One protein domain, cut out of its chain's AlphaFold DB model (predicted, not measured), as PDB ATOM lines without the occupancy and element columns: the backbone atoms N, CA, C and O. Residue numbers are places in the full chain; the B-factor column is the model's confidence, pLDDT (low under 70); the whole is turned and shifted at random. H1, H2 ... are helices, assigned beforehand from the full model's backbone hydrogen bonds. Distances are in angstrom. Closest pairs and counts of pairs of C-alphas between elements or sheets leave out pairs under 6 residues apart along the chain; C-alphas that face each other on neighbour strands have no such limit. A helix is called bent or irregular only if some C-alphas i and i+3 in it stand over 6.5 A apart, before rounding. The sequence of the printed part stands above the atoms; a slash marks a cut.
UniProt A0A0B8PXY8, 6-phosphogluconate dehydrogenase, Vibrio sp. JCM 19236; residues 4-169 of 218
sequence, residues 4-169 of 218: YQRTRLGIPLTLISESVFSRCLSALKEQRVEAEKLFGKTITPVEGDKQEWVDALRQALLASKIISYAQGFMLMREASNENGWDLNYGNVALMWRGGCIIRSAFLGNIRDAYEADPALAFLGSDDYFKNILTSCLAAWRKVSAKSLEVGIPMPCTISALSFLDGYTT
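What this domain is: This is residues 4 to 169 of the 218 residues of the protein "6-phosphogluconate dehydrogenase" of Vibrio sp. JCM 19236 (UniProt A0A0B8PXY8). The long helix H4 runs through the middle of the domain, and H8, the bent helix H7 and residues 14 to 16 of H2 pack on it. The hairpin of H5 and H6 lies beside H4, while residues 23 to 40, with the end of H2 and H3, stick out as an arm. The 166 printed residues have eight named helices, H1 to H8 along the chain, and no named strand: all helix, with mostly crossed packing, few touching pairs being at a shallow tilt. The whole is only just compact, close to loose, with a radius of gyration of the C-alphas of 18.0 A and spans of 53 by 37 by 36 A.

How they stand to each other: H4, residues 50 to 83, touches H8, residues 155 to 167, with residues 60 to 68 alone; the closest C-alphas, of Ser 64 and Ala 160, are 5.4 A apart. H7, residues 127 to 149, was assigned as one helix by its hydrogen bonds but is bent, C-alphas 135 and 138 being 7.3 A apart; its arms are H7a, residues 127 to 135, and H7b, residues 138 to 149. H7b, with residues 139 to 143 alone, touches residues 53 to 63 of H4, about perpendicular at 80 degrees, closest at C-alphas 60 and 140, 4.2 A. H2, residues 14 to 27, touches H8 at a shallow tilt of 19 degrees, opposite ways, closest at C-alphas 15 and 156, 5.0 A. H5, residues 89 to 95, and H6, residues 106 to 116, form a helical hairpin, closest at C-alphas 90 and 111, 4.2 A; H6 is near H4. H1, residues 4 to 8, is close to H4 but not clearly touching, and H3, residues 29 to 39, touches no helix. In each helix or arm every O i to N i+4 pair is within hydrogen-bond range.

Where its parts are: H4 measures 49.3 A, from C-alpha 50 at (-25.937, 38.379, 43.264) to C-alpha 83 at (11.457, 10.541, 27.128). H2 measures 20.2 A and H8 17.7 A.

The domain as a whole: The printed part has no cut and no long link. Residues 4 to 7 are under pLDDT 70.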
ATOM      1  N   TYR A   4       4.174  12.013  42.222       50.97
ATOM      2  CA  TYR A   4       5.605  11.761  42.058       50.97
ATOM      3  C   TYR A   4       6.186  12.261  40.724       50.97
ATOM      4  O   TYR A   4       7.281  12.819  40.700       50.97
ATOM      5  N   GLN A   5       5.448  12.146  39.612       52.81
ATOM      6  CA  GLN A   5       5.942  12.632  38.313       52.81
ATOM      7  C   GLN A   5       6.069  14.164  38.246       52.81
ATOM      8  O   GLN A   5       6.854  14.679  37.459       52.81
ATOM      9  N   ARG A   6       5.335  14.909  39.085       54.75
ATOM     10  CA  ARG A   6       5.295  16.384  39.044       54.75
ATOM     11  C   ARG A   6       6.568  17.000  39.609       54.75
ATOM     12  O   ARG A   6       7.133  17.908  39.012       54.75
ATOM     13  N   THR A   7       7.021  16.484  40.750       63.25
ATOM     14  CA  THR A   7       8.250  16.925  41.417       63.25
ATOM     15  C   THR A   7       9.500  16.482  40.672       63.25
ATOM     16  O   THR A   7      10.482  17.214  40.683       63.25
ATOM     17  N   ARG A   8       9.464  15.330  39.986       75.38
ATOM     18  CA  ARG A   8      10.599  14.845  39.189       75.38
ATOM     19  C   ARG A   8      10.895  15.733  37.977       75.38
ATOM     20  O   ARG A   8      12.054  16.029  37.733       75.38
ATOM     21  N   LEU A   9       9.860  16.164  37.255       84.06
ATOM     22  CA  LEU A   9      10.008  16.947  36.019       84.06
ATOM     23  C   LEU A   9      10.204  18.455  36.263       84.06
ATOM     24  O   LEU A   9      10.309  19.223  35.318       84.06
ATOM     25  N   GLY A  10      10.184  18.917  37.519       86.44
ATOM     26  CA  GLY A  10      10.348  20.341  37.839       86.44
ATOM     27  C   GLY A  10       9.218  21.252  37.332       86.44
ATOM     28  O   GLY A  10       9.367  22.473  37.346       86.44
ATOM     29  N   ILE A  11       8.077  20.692  36.906       92.56
ATOM     30  CA  ILE A  11       6.955  21.468  36.367       92.56
ATOM     31  C   ILE A  11       6.005  21.904  37.492       92.56
ATOM     32  O   ILE A  11       5.488  21.058  38.232       92.56
ATOM     33  N   PRO A  12       5.692  23.211  37.608       92.19
ATOM     34  CA  PRO A  12       4.807  23.751  38.643       92.19
ATOM     35  C   PRO A  12       3.325  23.421  38.382       92.19
ATOM     36  O   PRO A  12       2.518  24.280  38.023       92.19
ATOM     37  N   LEU A  13       2.932  22.163  38.597       94.56
ATOM     38  CA  LEU A  13       1.553  21.684  38.462       94.56
ATOM     39  C   LEU A  13       0.720  22.005  39.718       94.56
ATOM     40  O   LEU A  13       0.241  21.111  40.430       94.56
ATOM     41  N   THR A  14       0.595  23.291  40.036       96.81
ATOM     42  CA  THR A  14       0.070  23.760  41.323       96.81
ATOM     43  C   THR A  14      -1.423  23.472  41.494       96.81
ATOM     44  O   THR A  14      -1.816  22.931  42.526       96.81
ATOM     45  N   LEU A  15      -2.265  23.735  40.486       97.81
ATOM     46  CA  LEU A  15      -3.721  23.615  40.632       97.81
ATOM     47  C   LEU A  15      -4.161  22.154  40.778       97.81
ATOM     48  O   LEU A  15      -4.955  21.829  41.661       97.81
ATOM     49  N   ILE A  16      -3.627  21.241  39.956       96.88
ATOM     50  CA  ILE A  16      -3.952  19.810  40.097       96.88
ATOM     51  C   ILE A  16      -3.443  19.289  41.448       96.88
ATOM     52  O   ILE A  16      -4.081  18.428  42.052       96.88
ATOM     53  N   SER A  17      -2.326  19.802  41.962       96.12
ATOM     54  CA  SER A  17      -1.822  19.421  43.289       96.12
ATOM     55  C   SER A  17      -2.752  19.900  44.403       96.12
ATOM     56  O   SER A  17      -3.176  19.078  45.212       96.12
ATOM     57  N   GLU A  18      -3.208  21.152  44.356       98.06
ATOM     58  CA  GLU A  18      -4.242  21.661  45.270       98.06
ATOM     59  C   GLU A  18      -5.546  20.864  45.196       98.06
ATOM     60  O   GLU A  18      -6.190  20.612  46.215       98.06
ATOM     61  N   SER A  19      -5.933  20.389  44.009       97.81
ATOM     62  CA  SER A  19      -7.125  19.549  43.858       97.81
ATOM     63  C   SER A  19      -6.984  18.190  44.559       97.81
ATOM     64  O   SER A  19      -7.953  17.681  45.125       97.81
ATOM     65  N   VAL A  20      -5.775  17.616  44.571       97.62
ATOM     66  CA  VAL A  20      -5.463  16.374  45.291       97.62
ATOM     67  C   VAL A  20      -5.445  16.638  46.794       97.62
ATOM     68  O   VAL A  20      -6.140  15.941  47.533       97.62
ATOM     69  N   PHE A  21      -4.743  17.679  47.248       97.75
ATOM     70  CA  PHE A  21      -4.702  18.036  48.668       97.75
ATOM     71  C   PHE A  21      -6.078  18.404  49.221       97.75
ATOM     72  O   PHE A  21      -6.402  18.020  50.341       97.75
ATOM     73  N   SER A  22      -6.940  19.032  48.421       98.12
ATOM     74  CA  SER A  22      -8.330  19.301  48.800       98.12
ATOM     75  C   SER A  22      -9.114  18.010  49.070       98.12
ATOM     76  O   SER A  22      -9.903  17.960  50.014       98.12
ATOM     77  N   ARG A  23      -8.875  16.935  48.300       98.25
ATOM     78  CA  ARG A  23      -9.471  15.614  48.577       98.25
ATOM     79  C   ARG A  23      -8.940  15.035  49.882       98.25
ATOM     80  O   ARG A  23      -9.743  14.620  50.715       98.25
ATOM     81  N   CYS A  24      -7.624  15.064  50.088       98.31
ATOM     82  CA  CYS A  24      -7.004  14.606  51.334       98.31
ATOM     83  C   CYS A  24      -7.566  15.359  52.550       98.31
ATOM     84  O   CYS A  24      -8.019  14.734  53.504       98.31
ATOM     85  N   LEU A  25      -7.640  16.692  52.481       98.25
ATOM     86  CA  LEU A  25      -8.205  17.534  53.536       98.25
ATOM     87  C   LEU A  25      -9.687  17.224  53.788       98.25
ATOM     88  O   LEU A  25     -10.139  17.192  54.934       98.25
ATOM     89  N   SER A  26     -10.463  16.961  52.730       98.19
ATOM     90  CA  SER A  26     -11.880  16.618  52.872       98.19
ATOM     91  C   SER A  26     -12.097  15.317  53.655       98.19
ATOM     92  O   SER A  26     -13.028  15.265  54.465       98.19
ATOM     93  N   ALA A  27     -11.207  14.330  53.481       98.44
ATOM     94  CA  ALA A  27     -11.255  13.028  54.145       98.44
ATOM     95  C   ALA A  27     -11.005  13.114  55.661       98.44
ATOM     96  O   ALA A  27     -11.519  12.291  56.412       98.44
ATOM     97  N   LEU A  28     -10.310  14.155  56.137       98.25
ATOM     98  CA  LEU A  28     -10.083  14.434  57.562       98.25
ATOM     99  C   LEU A  28     -11.327  15.045  58.241       98.25
ATOM    100  O   LEU A  28     -11.239  16.049  58.947       98.25
ATOM    101  N   LYS A  29     -12.521  14.498  57.983       98.31
ATOM    102  CA  LYS A  29     -13.797  15.109  58.395       98.31
ATOM    103  C   LYS A  29     -13.900  15.292  59.909       98.31
ATOM    104  O   LYS A  29     -14.250  16.389  60.335       98.31
ATOM    105  N   GLU A  30     -13.592  14.263  60.694       98.44
ATOM    106  CA  GLU A  30     -13.664  14.317  62.162       98.44
ATOM    107  C   GLU A  30     -12.723  15.391  62.720       98.44
ATOM    108  O   GLU A  30     -13.161  16.281  63.443       98.44
ATOM    109  N   GLN A  31     -11.465  15.402  62.268       98.25
ATOM    110  CA  GLN A  31     -10.484  16.415  62.669       98.25
ATOM    111  C   GLN A  31     -10.938  17.837  62.310       98.25
ATOM    112  O   GLN A  31     -10.764  18.756  63.105       98.25
ATOM    113  N   ARG A  32     -11.557  18.038  61.136       97.50
ATOM    114  CA  ARG A  32     -12.081  19.354  60.735       97.50
ATOM    115  C   ARG A  32     -13.255  19.812  61.594       97.50
ATOM    116  O   ARG A  32     -13.353  21.005  61.847       97.50
ATOM    117  N   VAL A  33     -14.128  18.899  62.022       97.31
ATOM    118  CA  VAL A  33     -15.242  19.225  62.929       97.31
ATOM    119  C   VAL A  33     -14.712  19.630  64.303       97.31
ATOM    120  O   VAL A  33     -15.177  20.618  64.861       97.31
ATOM    121  N   GLU A  34     -13.708  18.929  64.833       97.62
ATOM    122  CA  GLU A  34     -13.081  19.335  66.097       97.62
ATOM    123  C   GLU A  34     -12.337  20.671  65.966       97.62
ATOM    124  O   GLU A  34     -12.489  21.550  66.812       97.62
ATOM    125  N   ALA A  35     -11.607  20.880  64.868       97.00
ATOM    126  CA  ALA A  35     -10.946  22.154  64.600       97.00
ATOM    127  C   ALA A  35     -11.946  23.317  64.463       97.00
ATOM    128  O   ALA A  35     -11.690  24.405  64.968       97.00
ATOM    129  N   GLU A  36     -13.102  23.110  63.828       95.50
ATOM    130  CA  GLU A  36     -14.144  24.137  63.701       95.50
ATOM    131  C   GLU A  36     -14.617  24.650  65.068       95.50
ATOM    132  O   GLU A  36     -14.747  25.862  65.247       95.50
ATOM    133  N   LYS A  37     -14.773  23.759  66.057       96.25
ATOM    134  CA  LYS A  37     -15.127  24.134  67.436       96.25
ATOM    135  C   LYS A  37     -14.043  24.981  68.113       96.25
ATOM    136  O   LYS A  37     -14.375  25.852  68.909       96.25
ATOM    137  N   LEU A  38     -12.766  24.725  67.813       96.81
ATOM    138  CA  LEU A  38     -11.625  25.437  68.404       96.81
ATOM    139  C   LEU A  38     -11.400  26.815  67.772       96.81
ATOM    140  O   LEU A  38     -11.146  27.785  68.480       96.81
ATOM    141  N   PHE A  39     -11.467  26.895  66.443       94.38
ATOM    142  CA  PHE A  39     -11.149  28.114  65.697       94.38
ATOM    143  C   PHE A  39     -12.369  29.018  65.459       94.38
ATOM    144  O   PHE A  39     -12.183  30.187  65.129       94.38
ATOM    145  N   GLY A  40     -13.603  28.512  65.603       86.50
ATOM    146  CA  GLY A  40     -14.827  29.326  65.598       86.50
ATOM    147  C   GLY A  40     -15.040  30.143  64.318       86.50
ATOM    148  O   GLY A  40     -15.516  31.278  64.364       86.50
ATOM    149  N   LYS A  41     -14.630  29.603  63.166       87.56
ATOM    150  CA  LYS A  41     -14.613  30.346  61.904       87.56
ATOM    151  C   LYS A  41     -16.019  30.794  61.501       87.56
ATOM    152  O   LYS A  41     -16.908  29.972  61.315       87.56
ATOM    153  N   THR A  42     -16.182  32.093  61.269       88.75
ATOM    154  CA  THR A  42     -17.436  32.668  60.769       88.75
ATOM    155  C   THR A  42     -17.303  32.978  59.283       88.75
ATOM    156  O   THR A  42     -16.417  33.734  58.890       88.75
ATOM    157  N   ILE A  43     -18.174  32.394  58.457       92.62
ATOM    158  CA  ILE A  43     -18.314  32.782  57.050       92.62
ATOM    159  C   ILE A  43     -19.297  33.947  56.994       92.62
ATOM    160  O   ILE A  43     -20.450  33.804  57.403       92.62
ATOM    161  N   THR A  44     -18.844  35.095  56.501       92.50
ATOM    162  CA  THR A  44     -19.690  36.282  56.368       92.50
ATOM    163  C   THR A  44     -20.395  36.305  55.008       92.50
ATOM    164  O   THR A  44     -19.818  35.882  54.000       92.50
ATOM    165  N   PRO A  45     -21.656  36.772  54.941       91.94
ATOM    166  CA  PRO A  45     -22.329  36.987  53.668       91.94
ATOM    167  C   PRO A  45     -21.555  37.967  52.787       91.94
ATOM    168  O   PRO A  45     -20.979  38.942  53.266       91.94
ATOM    169  N   VAL A  46     -21.575  37.718  51.481       94.31
ATOM    170  CA  VAL A  46     -21.024  38.653  50.505       94.31
ATOM    171  C   VAL A  46     -22.109  39.664  50.138       94.31
ATOM    172  O   VAL A  46     -23.190  39.279  49.698       94.31
ATOM    173  N   GLU A  47     -21.818  40.948  50.326       93.31
ATOM    174  CA  GLU A  47     -22.710  42.053  49.970       93.31
ATOM    175  C   GLU A  47     -22.686  42.364  48.463       93.31
ATOM    176  O   GLU A  47     -21.730  42.038  47.754       93.31
ATOM    177  N   GLY A  48     -23.724  43.051  47.980       94.12
ATOM    178  CA  GLY A  48     -23.852  43.493  46.589       94.12
ATOM    179  C   GLY A  48     -24.773  42.616  45.741       94.12
ATOM    180  O   GLY A  48     -25.452  41.720  46.245       94.12
ATOM    181  N   ASP A  49     -24.818  42.904  44.441       97.12
ATOM    182  CA  ASP A  49     -25.698  42.198  43.518       97.12
ATOM    183  C   ASP A  49     -25.251  40.744  43.290       97.12
ATOM    184  O   ASP A  49     -24.089  40.443  43.000       97.12
ATOM    185  N   LYS A  50     -26.203  39.813  43.406       97.00
ATOM    186  CA  LYS A  50     -25.937  38.379  43.264       97.00
ATOM    187  C   LYS A  50     -25.480  38.029  41.848       97.00
ATOM    188  O   LYS A  50     -24.616  37.161  41.701       97.00
ATOM    189  N   GLN A  51     -26.067  38.648  40.825       98.19
ATOM    190  CA  GLN A  51     -25.756  38.330  39.436       98.19
ATOM    191  C   GLN A  51     -24.323  38.753  39.097       98.19
ATOM    192  O   GLN A  51     -23.577  37.957  38.526       98.19
ATOM    193  N   GLU A  52     -23.882  39.920  39.571       98.06
ATOM    194  CA  GLU A  52     -22.487  40.358  39.452       98.06
ATOM    195  C   GLU A  52     -21.493  39.357  40.059       98.06
ATOM    196  O   GLU A  52     -20.440  39.081  39.475       98.06
ATOM    197  N   TRP A  53     -21.806  38.794  41.230       98.19
ATOM    198  CA  TRP A  53     -20.948  37.790  41.865       98.19
ATOM    199  C   TRP A  53     -20.932  36.465  41.110       98.19
ATOM    200  O   TRP A  53     -19.869  35.861  40.964       98.19
ATOM    201  N   VAL A  54     -22.080  36.023  40.595       98.38
ATOM    202  CA  VAL A  54     -22.170  34.815  39.763       98.38
ATOM    203  C   VAL A  54     -21.351  34.980  38.483       98.38
ATOM    204  O   VAL A  54     -20.597  34.074  38.118       98.38
ATOM    205  N   ASP A  55     -21.417  36.141  37.833       98.62
ATOM    206  CA  ASP A  55     -20.626  36.419  36.636       98.62
ATOM    207  C   ASP A  55     -19.129  36.532  36.927       98.62
ATOM    208  O   ASP A  55     -18.308  36.039  36.144       98.62
ATOM    209  N   ALA A  56     -18.752  37.102  38.073       98.69
ATOM    210  CA  ALA A  56     -17.360  37.126  38.498       98.69
ATOM    211  C   ALA A  56     -16.828  35.709  38.788       98.69
ATOM    212  O   ALA A  56     -15.726  35.357  38.361       98.69
ATOM    213  N   LEU A  57     -17.630  34.864  39.446       98.50
ATOM    214  CA  LEU A  57     -17.309  33.455  39.703       98.50
ATOM    215  C   LEU A  57     -17.163  32.655  38.406       98.50
ATOM    216  O   LEU A  57     -16.229  31.862  38.280       98.50
ATOM    217  N   ARG A  58     -18.040  32.887  37.422       98.75
ATOM    218  CA  ARG A  58     -17.963  32.260  36.095       98.75
ATOM    219  C   ARG A  58     -16.632  32.572  35.405       98.75
ATOM    220  O   ARG A  58     -16.003  31.667  34.858       98.75
ATOM    221  N   GLN A  59     -16.194  33.829  35.458       98.81
ATOM    222  CA  GLN A  59     -14.914  34.269  34.896       98.81
ATOM    223  C   GLN A  59     -13.718  33.670  35.645       98.81
ATOM    224  O   GLN A  59     -12.822  33.103  35.018       98.81
ATOM    225  N   ALA A  60     -13.735  33.710  36.981       98.75
ATOM    226  CA  ALA A  60     -12.691  33.119  37.820       98.75
ATOM    227  C   ALA A  60     -12.527  31.611  37.562       98.75
ATOM    228  O   ALA A  60     -11.407  31.112  37.433       98.75
ATOM    229  N   LEU A  61     -13.643  30.883  37.440       98.69
ATOM    230  CA  LEU A  61     -13.656  29.457  37.120       98.69
ATOM    231  C   LEU A  61     -13.073  29.184  35.730       98.69
ATOM    232  O   LEU A  61     -12.255  28.276  35.580       98.69
ATOM    233  N   LEU A  62     -13.481  29.958  34.719       98.50
ATOM    234  CA  LEU A  62     -12.989  29.802  33.351       98.50
ATOM    235  C   LEU A  62     -11.476  30.046  33.268       98.50
ATOM    236  O   LEU A  62     -10.759  29.213  32.713       98.50
ATOM    237  N   ALA A  63     -10.984  31.131  33.867       98.69
ATOM    238  CA  ALA A  63      -9.558  31.448  33.899       98.69
ATOM    239  C   ALA A  63      -8.750  30.382  34.659       98.69
ATOM    240  O   ALA A  63      -7.744  29.881  34.154       98.69
ATOM    241  N   SER A  64      -9.245  29.935  35.819       98.75
ATOM    242  CA  SER A  64      -8.610  28.858  36.594       98.75
ATOM    243  C   SER A  64      -8.560  27.541  35.812       98.75
ATOM    244  O   SER A  64      -7.557  26.826  35.852       98.75
ATOM    245  N   LYS A  65      -9.619  27.223  35.051       98.44
ATOM    246  CA  LYS A  65      -9.641  26.062  34.154       98.44
ATOM    247  C   LYS A  65      -8.549  26.179  33.090       98.44
ATOM    248  O   LYS A  65      -7.825  25.209  32.897       98.44
ATOM    249  N   ILE A  66      -8.402  27.335  32.439       98.56
ATOM    250  CA  ILE A  66      -7.350  27.559  31.432       98.56
ATOM    251  C   ILE A  66      -5.968  27.285  32.026       98.56
ATOM    252  O   ILE A  66      -5.209  26.518  31.440       98.56
ATOM    253  N   ILE A  67      -5.669  27.821  33.213       98.69
ATOM    254  CA  ILE A  67      -4.380  27.581  33.874       98.69
ATOM    255  C   ILE A  67      -4.164  26.103  34.206       98.69
ATOM    256  O   ILE A  67      -3.079  25.585  33.958       98.69
ATOM    257  N   SER A  68      -5.184  25.394  34.697       98.25
ATOM    258  CA  SER A  68      -5.083  23.950  34.955       98.25
ATOM    259  C   SER A  68      -4.683  23.164  33.700       98.25
ATOM    260  O   SER A  68      -3.773  22.334  33.742       98.25
ATOM    261  N   TYR A  69      -5.319  23.461  32.560       98.06
ATOM    262  CA  TYR A  69      -4.960  22.846  31.282       98.06
ATOM    263  C   TYR A  69      -3.560  23.262  30.831       98.06
ATOM    264  O   TYR A  69      -2.775  22.393  30.463       98.06
ATOM    265  N   ALA A  70      -3.211  24.547  30.921       98.06
ATOM    266  CA  ALA A  70      -1.884  25.036  30.560       98.06
ATOM    267  C   ALA A  70      -0.778  24.295  31.330       98.06
ATOM    268  O   ALA A  70       0.144  23.768  30.714       98.06
ATOM    269  N   GLN A  71      -0.916  24.157  32.653       98.00
ATOM    270  CA  GLN A  71       0.034  23.405  33.478       98.00
ATOM    271  C   GLN A  71       0.087  21.916  33.095       98.00
ATOM    272  O   GLN A  71       1.161  21.318  33.073       98.00
ATOM    273  N   GLY A  72      -1.060  21.304  32.779       96.38
ATOM    274  CA  GLY A  72      -1.122  19.914  32.323       96.38
ATOM    275  C   GLY A  72      -0.385  19.686  31.000       96.38
ATOM    276  O   GLY A  72       0.358  18.715  30.871       96.38
ATOM    277  N   PHE A  73      -0.536  20.595  30.037       96.38
ATOM    278  CA  PHE A  73       0.194  20.529  28.771       96.38
ATOM    279  C   PHE A  73       1.689  20.836  28.930       96.38
ATOM    280  O   PHE A  73       2.497  20.158  28.301       96.38
ATOM    281  N   MET A  74       2.076  21.754  29.823       96.06
ATOM    282  CA  MET A  74       3.486  21.960  30.189       96.06
ATOM    283  C   MET A  74       4.115  20.673  30.738       96.06
ATOM    284  O   MET A  74       5.219  20.308  30.345       96.06
ATOM    285  N   LEU A  75       3.393  19.947  31.600       95.56
ATOM    286  CA  LEU A  75       3.860  18.672  32.145       95.56
ATOM    287  C   LEU A  75       4.017  17.601  31.061       95.56
ATOM    288  O   LEU A  75       5.020  16.894  31.043       95.56
ATOM    289  N   MET A  76       3.038  17.475  30.161       94.88
ATOM    290  CA  MET A  76       3.129  16.532  29.041       94.88
ATOM    291  C   MET A  76       4.287  16.867  28.108       94.88
ATOM    292  O   MET A  76       4.951  15.955  27.627       94.88
ATOM    293  N   ARG A  77       4.544  18.158  27.876       94.19
ATOM    294  CA  ARG A  77       5.678  18.607  27.076       94.19
ATOM    295  C   ARG A  77       7.004  18.221  27.707       94.19
ATOM    296  O   ARG A  77       7.844  17.645  27.026       94.19
ATOM    297  N   GLU A  78       7.171  18.477  28.998       94.69
ATOM    298  CA  GLU A  78       8.401  18.102  29.694       94.69
ATOM    299  C   GLU A  78       8.608  16.585  29.701       94.69
ATOM    300  O   GLU A  78       9.687  16.100  29.376       94.69
ATOM    301  N   ALA A  79       7.541  15.818  29.944       94.31
ATOM    302  CA  ALA A  79       7.594  14.364  29.844       94.31
ATOM    303  C   ALA A  79       7.955  13.895  28.423       94.31
ATOM    304  O   ALA A  79       8.745  12.967  28.268       94.31
ATOM    305  N   SER A  80       7.407  14.533  27.384       94.06
ATOM    306  CA  SER A  80       7.740  14.226  25.990       94.06
ATOM    307  C   SER A  80       9.211  14.496  25.685       94.06
ATOM    308  O   SER A  80       9.826  13.700  24.980       94.06
ATOM    309  N   ASN A  81       9.770  15.587  26.213       92.56
ATOM    310  CA  ASN A  81      11.172  15.950  26.030       92.56
ATOM    311  C   ASN A  81      12.106  14.963  26.740       92.56
ATOM    312  O   ASN A  81      13.008  14.428  26.102       92.56
ATOM    313  N   GLU A  82      11.871  14.677  28.027       93.44
ATOM    314  CA  GLU A  82      12.720  13.759  28.807       93.44
ATOM    315  C   GLU A  82      12.727  12.342  28.219       93.44
ATOM    316  O   GLU A  82      13.746  11.655  28.263       93.44
ATOM    317  N   ASN A  83      11.602  11.901  27.648       93.94
ATOM    318  CA  ASN A  83      11.457  10.541  27.128       93.94
ATOM    319  C   ASN A  83      11.575  10.431  25.594       93.94
ATOM    320  O   ASN A  83      11.463   9.326  25.065       93.94
ATOM    321  N   GLY A  84      11.771  11.540  24.872       95.12
ATOM    322  CA  GLY A  84      11.893  11.554  23.409       95.12
ATOM    323  C   GLY A  84      10.646  11.065  22.658       95.12
ATOM    324  O   GLY A  84      10.773  10.387  21.642       95.12
ATOM    325  N   TRP A  85       9.441  11.356  23.160       94.94
ATOM    326  CA  TRP A  85       8.184  10.822  22.603       94.94
ATOM    327  C   TRP A  85       7.620  11.583  21.401       94.94
ATOM    328  O   TRP A  85       6.733  11.050  20.739       94.94
ATOM    329  N   ASP A  86       8.088  12.808  21.152       93.38
ATOM    330  CA  ASP A  86       7.587  13.696  20.088       93.38
ATOM    331  C   ASP A  86       6.043  13.787  20.048       93.38
ATOM    332  O   ASP A  86       5.378  13.518  19.046       93.38
ATOM    333  N   LEU A  87       5.436  14.093  21.204       93.75
ATOM    334  CA  LEU A  87       3.981  14.115  21.341       93.75
ATOM    335  C   LEU A  87       3.332  15.220  20.498       93.75
ATOM    336  O   LEU A  87       3.663  16.398  20.610       93.75
ATOM    337  N   ASN A  88       2.276  14.857  19.767       94.12
ATOM    338  CA  ASN A  88       1.395  15.818  19.106       94.12
ATOM    339  C   ASN A  88       0.289  16.300  20.067       94.12
ATOM    340  O   ASN A  88      -0.721  15.622  20.280       94.12
ATOM    341  N   TYR A  89       0.468  17.492  20.638       93.81
ATOM    342  CA  TYR A  89      -0.442  18.061  21.640       93.81
ATOM    343  C   TYR A  89      -1.845  18.379  21.096       93.81
ATOM    344  O   TYR A  89      -2.831  18.215  21.820       93.81
ATOM    345  N   GLY A  90      -1.963  18.755  19.817       90.50
ATOM    346  CA  GLY A  90      -3.256  18.969  19.159       90.50
ATOM    347  C   GLY A  90      -4.086  17.682  19.083       90.50
ATOM    348  O   GLY A  90      -5.265  17.670  19.443       90.50
ATOM    349  N   ASN A  91      -3.452  16.563  18.721       91.06
ATOM    350  CA  ASN A  91      -4.087  15.243  18.700       91.06
ATOM    351  C   ASN A  91      -4.460  14.761  20.106       91.06
ATOM    352  O   ASN A  91      -5.541  14.198  20.289       91.06
ATOM    353  N   VAL A  92      -3.620  15.019  21.113       91.31
ATOM    354  CA  VAL A  92      -3.962  14.735  22.519       91.31
ATOM    355  C   VAL A  92      -5.232  15.491  22.930       91.31
ATOM    356  O   VAL A  92      -6.164  14.881  23.462       91.31
ATOM    357  N   ALA A  93      -5.320  16.790  22.626       90.00
ATOM    358  CA  ALA A  93      -6.514  17.590  22.903       90.00
ATOM    359  C   ALA A  93      -7.758  17.051  22.173       90.00
ATOM    360  O   ALA A  93      -8.845  16.977  22.758       90.00
ATOM    361  N   LEU A  94      -7.596  16.619  20.918       89.19
ATOM    362  CA  LEU A  94      -8.668  16.032  20.120       89.19
ATOM    363  C   LEU A  94      -9.171  14.708  20.710       89.19
ATOM    364  O   LEU A  94     -10.385  14.517  20.804       89.19
ATOM    365  N   MET A  95      -8.278  13.823  21.166       89.00
ATOM    366  CA  MET A  95      -8.666  12.562  21.813       89.00
ATOM    367  C   MET A  95      -9.503  12.795  23.074       89.00
ATOM    368  O   MET A  95     -10.426  12.034  23.358       89.00
ATOM    369  N   TRP A  96      -9.245  13.870  23.821       90.00
ATOM    370  CA  TRP A  96     -10.039  14.211  25.002       90.00
ATOM    371  C   TRP A  96     -11.385  14.870  24.672       90.00
ATOM    372  O   TRP A  96     -12.238  15.013  25.551       90.00
ATOM    373  N   ARG A  97     -11.629  15.260  23.417       82.69
ATOM    374  CA  ARG A  97     -12.868  15.940  23.016       82.69
ATOM    375  C   ARG A  97     -14.104  15.036  23.103       82.69
ATOM    376  O   ARG A  97     -15.204  15.549  23.303       82.69
ATOM    377  N   GLY A  98     -13.940  13.718  22.986       77.56
ATOM    378  CA  GLY A  98     -15.024  12.732  23.034       77.56
ATOM    379  C   GLY A  98     -14.723  11.573  23.986       77.56
ATOM    380  O   GLY A  98     -13.570  11.255  24.247       77.56
ATOM    381  N   GLY A  99     -15.764  10.955  24.548       84.06
ATOM    382  CA  GLY A  99     -15.659   9.739  25.371       84.06
ATOM    383  C   GLY A  99     -15.111   9.921  26.794       84.06
ATOM    384  O   GLY A  99     -15.606   9.279  27.716       84.06
ATOM    385  N   CYS A 100     -14.151  10.822  27.021       89.25
ATOM    386  CA  CYS A 100     -13.555  11.006  28.346       89.25
ATOM    387  C   CYS A 100     -14.407  11.890  29.290       89.25
ATOM    388  O   CYS A 100     -15.329  12.600  28.868       89.25
ATOM    389  N   ILE A 101     -14.101  11.851  30.594       93.75
ATOM    390  CA  ILE A 101     -14.819  12.611  31.640       93.75
ATOM    391  C   ILE A 101     -14.662  14.127  31.444       93.75
ATOM    392  O   ILE A 101     -15.609  14.874  31.671       93.75
ATOM    393  N   ILE A 102     -13.494  14.582  30.985       90.94
ATOM    394  CA  ILE A 102     -13.156  16.012  30.864       90.94
ATOM    395  C   ILE A 102     -13.599  16.650  29.536       90.94
ATOM    396  O   ILE A 102     -13.280  17.814  29.271       90.94
ATOM    397  N   ARG A 103     -14.340  15.905  28.703       89.75
ATOM    398  CA  ARG A 103     -14.820  16.357  27.391       89.75
ATOM    399  C   ARG A 103     -15.530  17.707  27.489       89.75
ATOM    400  O   ARG A 103     -16.407  17.913  28.327       89.75
ATOM    401  N   SER A 104     -15.158  18.647  26.629       90.94
ATOM    402  CA  SER A 104     -15.827  19.946  26.525       90.94
ATOM    403  C   SER A 104     -15.474  20.640  25.212       90.94
ATOM    404  O   SER A 104     -14.421  20.367  24.636       90.94
ATOM    405  N   ALA A 105     -16.317  21.582  24.770       89.00
ATOM    406  CA  ALA A 105     -16.035  22.422  23.598       89.00
ATOM    407  C   ALA A 105     -14.688  23.165  23.715       89.00
ATOM    408  O   ALA A 105     -14.011  23.386  22.720       89.00
ATOM    409  N   PHE A 106     -14.261  23.452  24.950       91.00
ATOM    410  CA  PHE A 106     -12.972  24.050  25.293       91.00
ATOM    411  C   PHE A 106     -11.759  23.324  24.684       91.00
ATOM    412  O   PHE A 106     -10.793  23.979  24.315       91.00
ATOM    413  N   LEU A 107     -11.819  21.995  24.543       93.25
ATOM    414  CA  LEU A 107     -10.728  21.195  23.977       93.25
ATOM    415  C   LEU A 107     -10.533  21.421  22.472       93.25
ATOM    416  O   LEU A 107      -9.434  21.207  21.974       93.25
ATOM    417  N   GLY A 108     -11.571  21.885  21.763       93.44
ATOM    418  CA  GLY A 108     -11.440  22.326  20.373       93.44
ATOM    419  C   GLY A 108     -10.483  23.511  20.257       93.44
ATOM    420  O   GLY A 108      -9.536  23.443  19.491       93.44
ATOM    421  N   ASN A 109     -10.642  24.521  21.118       95.75
ATOM    422  CA  ASN A 109      -9.755  25.689  21.118       95.75
ATOM    423  C   ASN A 109      -8.306  25.328  21.491       95.75
ATOM    424  O   ASN A 109      -7.375  25.943  20.993       95.75
ATOM    425  N   ILE A 110      -8.097  24.323  22.357       96.81
ATOM    426  CA  ILE A 110      -6.738  23.846  22.674       96.81
ATOM    427  C   ILE A 110      -6.101  23.187  21.452       96.81
ATOM    428  O   ILE A 110      -4.936  23.446  21.167       96.81
ATOM    429  N   ARG A 111      -6.852  22.336  20.739       95.94
ATOM    430  CA  ARG A 111      -6.382  21.754  19.478       95.94
ATOM    431  C   ARG A 111      -5.972  22.865  18.516       95.94
ATOM    432  O   ARG A 111      -4.863  22.805  18.008       95.94
ATOM    433  N   ASP A 112      -6.838  23.854  18.316       96.62
ATOM    434  CA  ASP A 112      -6.612  24.937  17.353       96.62
ATOM    435  C   ASP A 112      -5.357  25.753  17.706       96.62
ATOM    436  O   ASP A 112      -4.552  26.043  16.826       96.62
ATOM    437  N   ALA A 113      -5.127  26.030  18.995       97.56
ATOM    438  CA  ALA A 113      -3.913  26.704  19.463       97.56
ATOM    439  C   ALA A 113      -2.631  25.903  19.156       97.56
ATOM    440  O   ALA A 113      -1.651  26.468  18.679       97.56
ATOM    441  N   TYR A 114      -2.634  24.585  19.381       96.75
ATOM    442  CA  TYR A 114      -1.483  23.724  19.066       96.75
ATOM    443  C   TYR A 114      -1.347  23.388  17.575       96.75
ATOM    444  O   TYR A 114      -0.272  22.985  17.141       96.75
ATOM    445  N   GLU A 115      -2.412  23.519  16.788       95.19
ATOM    446  CA  GLU A 115      -2.357  23.414  15.327       95.19
ATOM    447  C   GLU A 115      -1.722  24.673  14.720       95.19
ATOM    448  O   GLU A 115      -0.920  24.567  13.794       95.19
ATOM    449  N   ALA A 116      -2.022  25.848  15.284       96.25
ATOM    450  CA  ALA A 116      -1.401  27.114  14.902       96.25
ATOM    451  C   ALA A 116       0.073  27.211  15.339       96.25
ATOM    452  O   ALA A 116       0.912  27.661  14.558       96.25
ATOM    453  N   ASP A 117       0.398  26.772  16.560       97.00
ATOM    454  CA  ASP A 117       1.768  26.699  17.077       97.00
ATOM    455  C   ASP A 117       2.024  25.353  17.793       97.00
ATOM    456  O   ASP A 117       1.790  25.218  19.001       97.00
ATOM    457  N   PRO A 118       2.566  24.346  17.081       94.44
ATOM    458  CA  PRO A 118       2.922  23.060  17.682       94.44
ATOM    459  C   PRO A 118       3.980  23.165  18.790       94.44
ATOM    460  O   PRO A 118       4.073  22.279  19.642       94.44
ATOM    461  N   ALA A 119       4.772  24.242  18.796       93.81
ATOM    462  CA  ALA A 119       5.836  24.494  19.758       93.81
ATOM    463  C   ALA A 119       5.391  25.400  20.922       93.81
ATOM    464  O   ALA A 119       6.240  25.810  21.727       93.81
ATOM    465  N   LEU A 120       4.088  25.664  21.075       95.88
ATOM    466  CA  LEU A 120       3.533  26.521  22.121       95.88
ATOM    467  C   LEU A 120       3.942  26.035  23.523       95.88
ATOM    468  O   LEU A 120       3.608  24.932  23.967       95.88
ATOM    469  N   ALA A 121       4.711  26.859  24.240       95.06
ATOM    470  CA  ALA A 121       5.229  26.524  25.575       95.06
ATOM    471  C   ALA A 121       4.199  26.710  26.682       95.06
ATOM    472  O   ALA A 121       4.140  25.923  27.626       95.06
ATOM    473  N   PHE A 122       3.370  27.737  26.546       96.94
ATOM    474  CA  PHE A 122       2.344  28.072  27.509       96.94
ATOM    475  C   PHE A 122       1.051  28.365  26.775       96.94
ATOM    476  O   PHE A 122       0.969  29.316  26.005       96.94
ATOM    477  N   LEU A 123       0.027  27.560  27.053       97.31
ATOM    478  CA  LEU A 123      -1.284  27.693  26.422       97.31
ATOM    479  C   LEU A 123      -1.887  29.095  26.612       97.31
ATOM    480  O   LEU A 123      -2.590  29.579  25.740       97.31
ATOM    481  N   GLY A 124      -1.592  29.770  27.728       96.75
ATOM    482  CA  GLY A 124      -2.067  31.134  27.971       96.75
ATOM    483  C   GLY A 124      -1.399  32.214  27.111       96.75
ATOM    484  O   GLY A 124      -1.818  33.365  27.203       96.75
ATOM    485  N   SER A 125      -0.382  31.872  26.311       96.69
ATOM    486  CA  SER A 125       0.244  32.782  25.340       96.69
ATOM    487  C   SER A 125      -0.476  32.821  23.991       96.69
ATOM    488  O   SER A 125      -0.280  33.786  23.259       96.69
ATOM    489  N   ASP A 126      -1.291  31.813  23.668       98.19
ATOM    490  CA  ASP A 126      -2.159  31.837  22.486       98.19
ATOM    491  C   ASP A 126      -3.196  32.967  22.600       98.19
ATOM    492  O   ASP A 126      -3.711  33.238  23.688       98.19
ATOM    493  N   ASP A 127      -3.515  33.626  21.485       97.69
ATOM    494  CA  ASP A 127      -4.337  34.839  21.480       97.69
ATOM    495  C   ASP A 127      -5.744  34.612  22.048       97.69
ATOM    496  O   ASP A 127      -6.248  35.447  22.806       97.69
ATOM    497  N   TYR A 128      -6.383  33.478  21.745       97.81
ATOM    498  CA  TYR A 128      -7.713  33.168  22.271       97.81
ATOM    499  C   TYR A 128      -7.672  33.033  23.798       97.81
ATOM    500  O   TYR A 128      -8.458  33.667  24.512       97.81
ATOM    501  N   PHE A 129      -6.724  32.254  24.326       98.38
ATOM    502  CA  PHE A 129      -6.609  32.044  25.770       98.38
ATOM    503  C   PHE A 129      -6.114  33.284  26.512       98.38
ATOM    504  O   PHE A 129      -6.652  33.612  27.573       98.38
ATOM    505  N   LYS A 130      -5.150  34.015  25.950       98.44
ATOM    506  CA  LYS A 130      -4.630  35.269  26.500       98.44
ATOM    507  C   LYS A 130      -5.732  36.314  26.652       98.44
ATOM    508  O   LYS A 130      -5.841  36.942  27.708       98.44
ATOM    509  N   ASN A 131      -6.586  36.475  25.641       98.44
ATOM    510  CA  ASN A 131      -7.711  37.413  25.691       98.44
ATOM    511  C   ASN A 131      -8.727  37.036  26.784       98.44
ATOM    512  O   ASN A 131      -9.224  37.898  27.514       98.44
ATOM    513  N   ILE A 132      -8.995  35.742  26.980       98.50
ATOM    514  CA  ILE A 132      -9.858  35.295  28.081       98.50
ATOM    515  C   ILE A 132      -9.201  35.565  29.437       98.50
ATOM    516  O   ILE A 132      -9.836  36.140  30.318       98.50
ATOM    517  N   LEU A 133      -7.934  35.181  29.618       98.56
ATOM    518  CA  LEU A 133      -7.222  35.363  30.886       98.56
ATOM    519  C   LEU A 133      -7.150  36.840  31.292       98.56
ATOM    520  O   LEU A 133      -7.435  37.174  32.440       98.56
ATOM    521  N   THR A 134      -6.827  37.722  30.346       98.38
ATOM    522  CA  THR A 134      -6.756  39.170  30.587       98.38
ATOM    523  C   THR A 134      -8.125  39.772  30.892       98.38
ATOM    524  O   THR A 134      -8.250  40.500  31.877       98.38
ATOM    525  N   SER A 135      -9.170  39.423  30.133       98.62
ATOM    526  CA  SER A 135     -10.534  39.919  30.388       98.62
ATOM    527  C   SER A 135     -11.106  39.446  31.730       98.62
ATOM    528  O   SER A 135     -11.802  40.198  32.407       98.62
ATOM    529  N   CYS A 136     -10.767  38.226  32.156       98.75
ATOM    530  CA  CYS A 136     -11.245  37.646  33.408       98.75
ATOM    531  C   CYS A 136     -10.464  38.118  34.646       98.75
ATOM    532  O   CYS A 136     -10.919  37.881  35.766       98.75
ATOM    533  N   LEU A 137      -9.304  38.770  34.488       98.50
ATOM    534  CA  LEU A 137      -8.363  39.021  35.586       98.50
ATOM    535  C   LEU A 137      -8.977  39.844  36.727       98.50
ATOM    536  O   LEU A 137      -8.803  39.502  37.897       98.50
ATOM    537  N   ALA A 138      -9.739  40.894  36.408       98.62
ATOM    538  CA  ALA A 138     -10.379  41.741  37.417       98.62
ATOM    539  C   ALA A 138     -11.415  40.962  38.248       98.62
ATOM    540  O   ALA A 138     -11.375  40.980  39.479       98.62
ATOM    541  N   ALA A 139     -12.305  40.222  37.580       98.69
ATOM    542  CA  ALA A 139     -13.295  39.364  38.228       98.69
ATOM    543  C   ALA A 139     -12.638  38.255  39.059       98.69
ATOM    544  O   ALA A 139     -13.058  37.968  40.181       98.69
ATOM    545  N   TRP A 140     -11.571  37.662  38.529       98.69
ATOM    546  CA  TRP A 140     -10.826  36.611  39.198       98.69
ATOM    547  C   TRP A 140     -10.153  37.111  40.478       98.69
ATOM    548  O   TRP A 140     -10.286  36.475  41.523       98.69
ATOM    549  N   ARG A 141      -9.515  38.287  40.443       98.81
ATOM    550  CA  ARG A 141      -8.962  38.941  41.639       98.81
ATOM    551  C   ARG A 141     -10.056  39.305  42.644       98.81
ATOM    552  O   ARG A 141      -9.883  39.017  43.826       98.81
ATOM    553  N   LYS A 142     -11.193  39.854  42.186       98.38
ATOM    554  CA  LYS A 142     -12.359  40.182  43.034       98.38
ATOM    555  C   LYS A 142     -12.850  38.954  43.807       98.38
ATOM    556  O   LYS A 142     -13.016  39.023  45.022       98.38
ATOM    557  N   VAL A 143     -13.041  37.825  43.122       98.56
ATOM    558  CA  VAL A 143     -13.466  36.556  43.740       98.56
ATOM    559  C   VAL A 143     -12.416  36.027  44.712       98.56
ATOM    560  O   VAL A 143     -12.759  35.690  45.843       98.56
ATOM    561  N   SER A 144     -11.146  35.975  44.304       98.50
ATOM    562  CA  SER A 144     -10.061  35.459  45.145       98.50
ATOM    563  C   SER A 144      -9.914  36.271  46.435       98.50
ATOM    564  O   SER A 144      -9.915  35.686  47.517       98.50
ATOM    565  N   ALA A 145      -9.882  37.604  46.339       98.31
ATOM    566  CA  ALA A 145      -9.798  38.489  47.498       98.31
ATOM    567  C   ALA A 145     -11.011  38.312  48.420       98.31
ATOM    568  O   ALA A 145     -10.846  38.026  49.605       98.31
ATOM    569  N   LYS A 146     -12.229  38.366  47.861       98.00
ATOM    570  CA  LYS A 146     -13.448  38.212  48.660       98.00
ATOM    571  C   LYS A 146     -13.507  36.858  49.361       98.00
ATOM    572  O   LYS A 146     -13.902  36.806  50.518       98.00
ATOM    573  N   SER A 147     -13.089  35.776  48.698       97.31
ATOM    574  CA  SER A 147     -13.078  34.437  49.299       97.31
ATOM    575  C   SER A 147     -12.186  34.367  50.538       97.31
ATOM    576  O   SER A 147     -12.576  33.772  51.538       97.31
ATOM    577  N   LEU A 148     -11.032  35.039  50.508       96.56
ATOM    578  CA  LEU A 148     -10.134  35.124  51.653       96.56
ATOM    579  C   LEU A 148     -10.752  35.970  52.772       96.56
ATOM    580  O   LEU A 148     -10.771  35.524  53.916       96.56
ATOM    581  N   GLU A 149     -11.312  37.135  52.434       96.38
ATOM    582  CA  GLU A 149     -11.944  38.053  53.394       96.38
ATOM    583  C   GLU A 149     -13.100  37.408  54.167       96.38
ATOM    584  O   GLU A 149     -13.215  37.603  55.374       96.38
ATOM    585  N   VAL A 150     -13.947  36.626  53.490       96.25
ATOM    586  CA  VAL A 150     -15.123  35.980  54.110       96.25
ATOM    587  C   VAL A 150     -14.849  34.550  54.572       96.25
ATOM    588  O   VAL A 150     -15.752  33.841  55.015       96.25
ATOM    589  N   GLY A 151     -13.605  34.086  54.451       94.31
ATOM    590  CA  GLY A 151     -13.202  32.764  54.903       94.31
ATOM    591  C   GLY A 151     -13.750  31.600  54.065       94.31
ATOM    592  O   GLY A 151     -13.904  30.497  54.586       94.31
ATOM    593  N   ILE A 152     -14.005  31.759  52.773       96.06
ATOM    594  CA  ILE A 152     -14.337  30.634  51.887       96.06
ATOM    595  C   ILE A 152     -13.049  30.095  51.239       96.06
ATOM    596  O   ILE A 152     -12.385  30.818  50.501       96.06
ATOM    597  N   PRO A 153     -12.663  28.825  51.476       96.44
ATOM    598  CA  PRO A 153     -11.455  28.268  50.875       96.44
ATOM    599  C   PRO A 153     -11.646  28.022  49.370       96.44
ATOM    600  O   PRO A 153     -12.509  27.245  48.965       96.44
ATOM    601  N   MET A 154     -10.795  28.636  48.541       98.12
ATOM    602  CA  MET A 154     -10.761  28.432  47.084       98.12
ATOM    603  C   MET A 154      -9.342  28.078  46.589       98.12
ATOM    604  O   MET A 154      -8.785  28.798  45.755       98.12
ATOM    605  N   PRO A 155      -8.730  26.979  47.082       98.38
ATOM    606  CA  PRO A 155      -7.308  26.686  46.872       98.38
ATOM    607  C   PRO A 155      -6.922  26.595  45.390       98.38
ATOM    608  O   PRO A 155      -5.946  27.210  44.970       98.38
ATOM    609  N   CYS A 156      -7.726  25.921  44.563       98.62
ATOM    610  CA  CYS A 156      -7.471  25.813  43.122       98.62
ATOM    611  C   CYS A 156      -7.510  27.176  42.413       98.62
ATOM    612  O   CYS A 156      -6.637  27.472  41.602       98.62
ATOM    613  N   THR A 157      -8.508  28.007  42.724       98.69
ATOM    614  CA  THR A 157      -8.697  29.325  42.100       98.69
ATOM    615  C   THR A 157      -7.562  30.278  42.455       98.69
ATOM    616  O   THR A 157      -7.049  30.972  41.580       98.69
ATOM    617  N   ILE A 158      -7.146  30.282  43.724       98.69
ATOM    618  CA  ILE A 158      -6.038  31.108  44.217       98.69
ATOM    619  C   ILE A 158      -4.716  30.613  43.625       98.69
ATOM    620  O   ILE A 158      -3.951  31.405  43.089       98.69
ATOM    621  N   SER A 159      -4.472  29.303  43.652       98.62
ATOM    622  CA  SER A 159      -3.248  28.695  43.122       98.62
ATOM    623  C   SER A 159      -3.051  28.953  41.627       98.62
ATOM    624  O   SER A 159      -1.933  29.243  41.201       98.62
ATOM    625  N   ALA A 160      -4.120  28.920  40.826       98.69
ATOM    626  CA  ALA A 160      -4.023  29.284  39.414       98.69
ATOM    627  C   ALA A 160      -3.745  30.778  39.193       98.69
ATOM    628  O   ALA A 160      -2.974  31.106  38.292       98.69
ATOM    629  N   LEU A 161      -4.327  31.671  40.003       98.75
ATOM    630  CA  LEU A 161      -4.063  33.108  39.902       98.75
ATOM    631  C   LEU A 161      -2.608  33.407  40.272       98.75
ATOM    632  O   LEU A 161      -1.905  34.064  39.510       98.75
ATOM    633  N   SER A 162      -2.140  32.848  41.390       98.56
ATOM    634  CA  SER A 162      -0.749  32.958  41.834       98.56
ATOM    635  C   SER A 162       0.227  32.387  40.808       98.56
ATOM    636  O   SER A 162       1.288  32.965  40.589       98.56
ATOM    637  N   PHE A 163      -0.125  31.278  40.149       98.56
ATOM    638  CA  PHE A 163       0.675  30.739  39.055       98.56
ATOM    639  C   PHE A 163       0.751  31.713  37.880       98.56
ATOM    640  O   PHE A 163       1.849  31.960  37.401       98.56
ATOM    641  N   LEU A 164      -0.373  32.273  37.415       98.56
ATOM    642  CA  LEU A 164      -0.358  33.212  36.290       98.56
ATOM    643  C   LEU A 164       0.457  34.468  36.626       98.56
ATOM    644  O   LEU A 164       1.303  34.870  35.830       98.56
ATOM    645  N   ASP A 165       0.241  35.048  37.808       98.50
ATOM    646  CA  ASP A 165       0.994  36.215  38.280       98.50
ATOM    647  C   ASP A 165       2.493  35.898  38.350       98.50
ATOM    648  O   ASP A 165       3.320  36.677  37.878       98.50
ATOM    649  N   GLY A 166       2.856  34.719  38.866       98.06
ATOM    650  CA  GLY A 166       4.244  34.278  38.927       98.06
ATOM    651  C   GLY A 166       4.858  34.042  37.544       98.06
ATOM    652  O   GLY A 166       5.957  34.513  37.265       98.06
ATOM    653  N   TYR A 167       4.128  33.363  36.660       97.44
ATOM    654  CA  TYR A 167       4.560  33.021  35.303       97.44
ATOM    655  C   TYR A 167       4.719  34.257  34.406       97.44
ATOM    656  O   TYR A 167       5.556  34.274  33.510       97.44
ATOM    657  N   THR A 168       3.939  35.310  34.661       97.31
ATOM    658  CA  THR A 168       3.991  36.573  33.906       97.31
ATOM    659  C   THR A 168       4.880  37.638  34.557       97.31
ATOM    660  O   THR A 168       4.958  38.764  34.065       97.31
ATOM    661  N   THR A 169       5.606  37.290  35.624       98.19
ATOM    662  CA  THR A 169       6.537  38.191  36.313       98.19
ATOM    663  C   THR A 169       7.986  37.846  35.974       98.19
ATOM    664  O   THR A 169       8.518  36.826  36.402       98.19
TER     665      THR A 169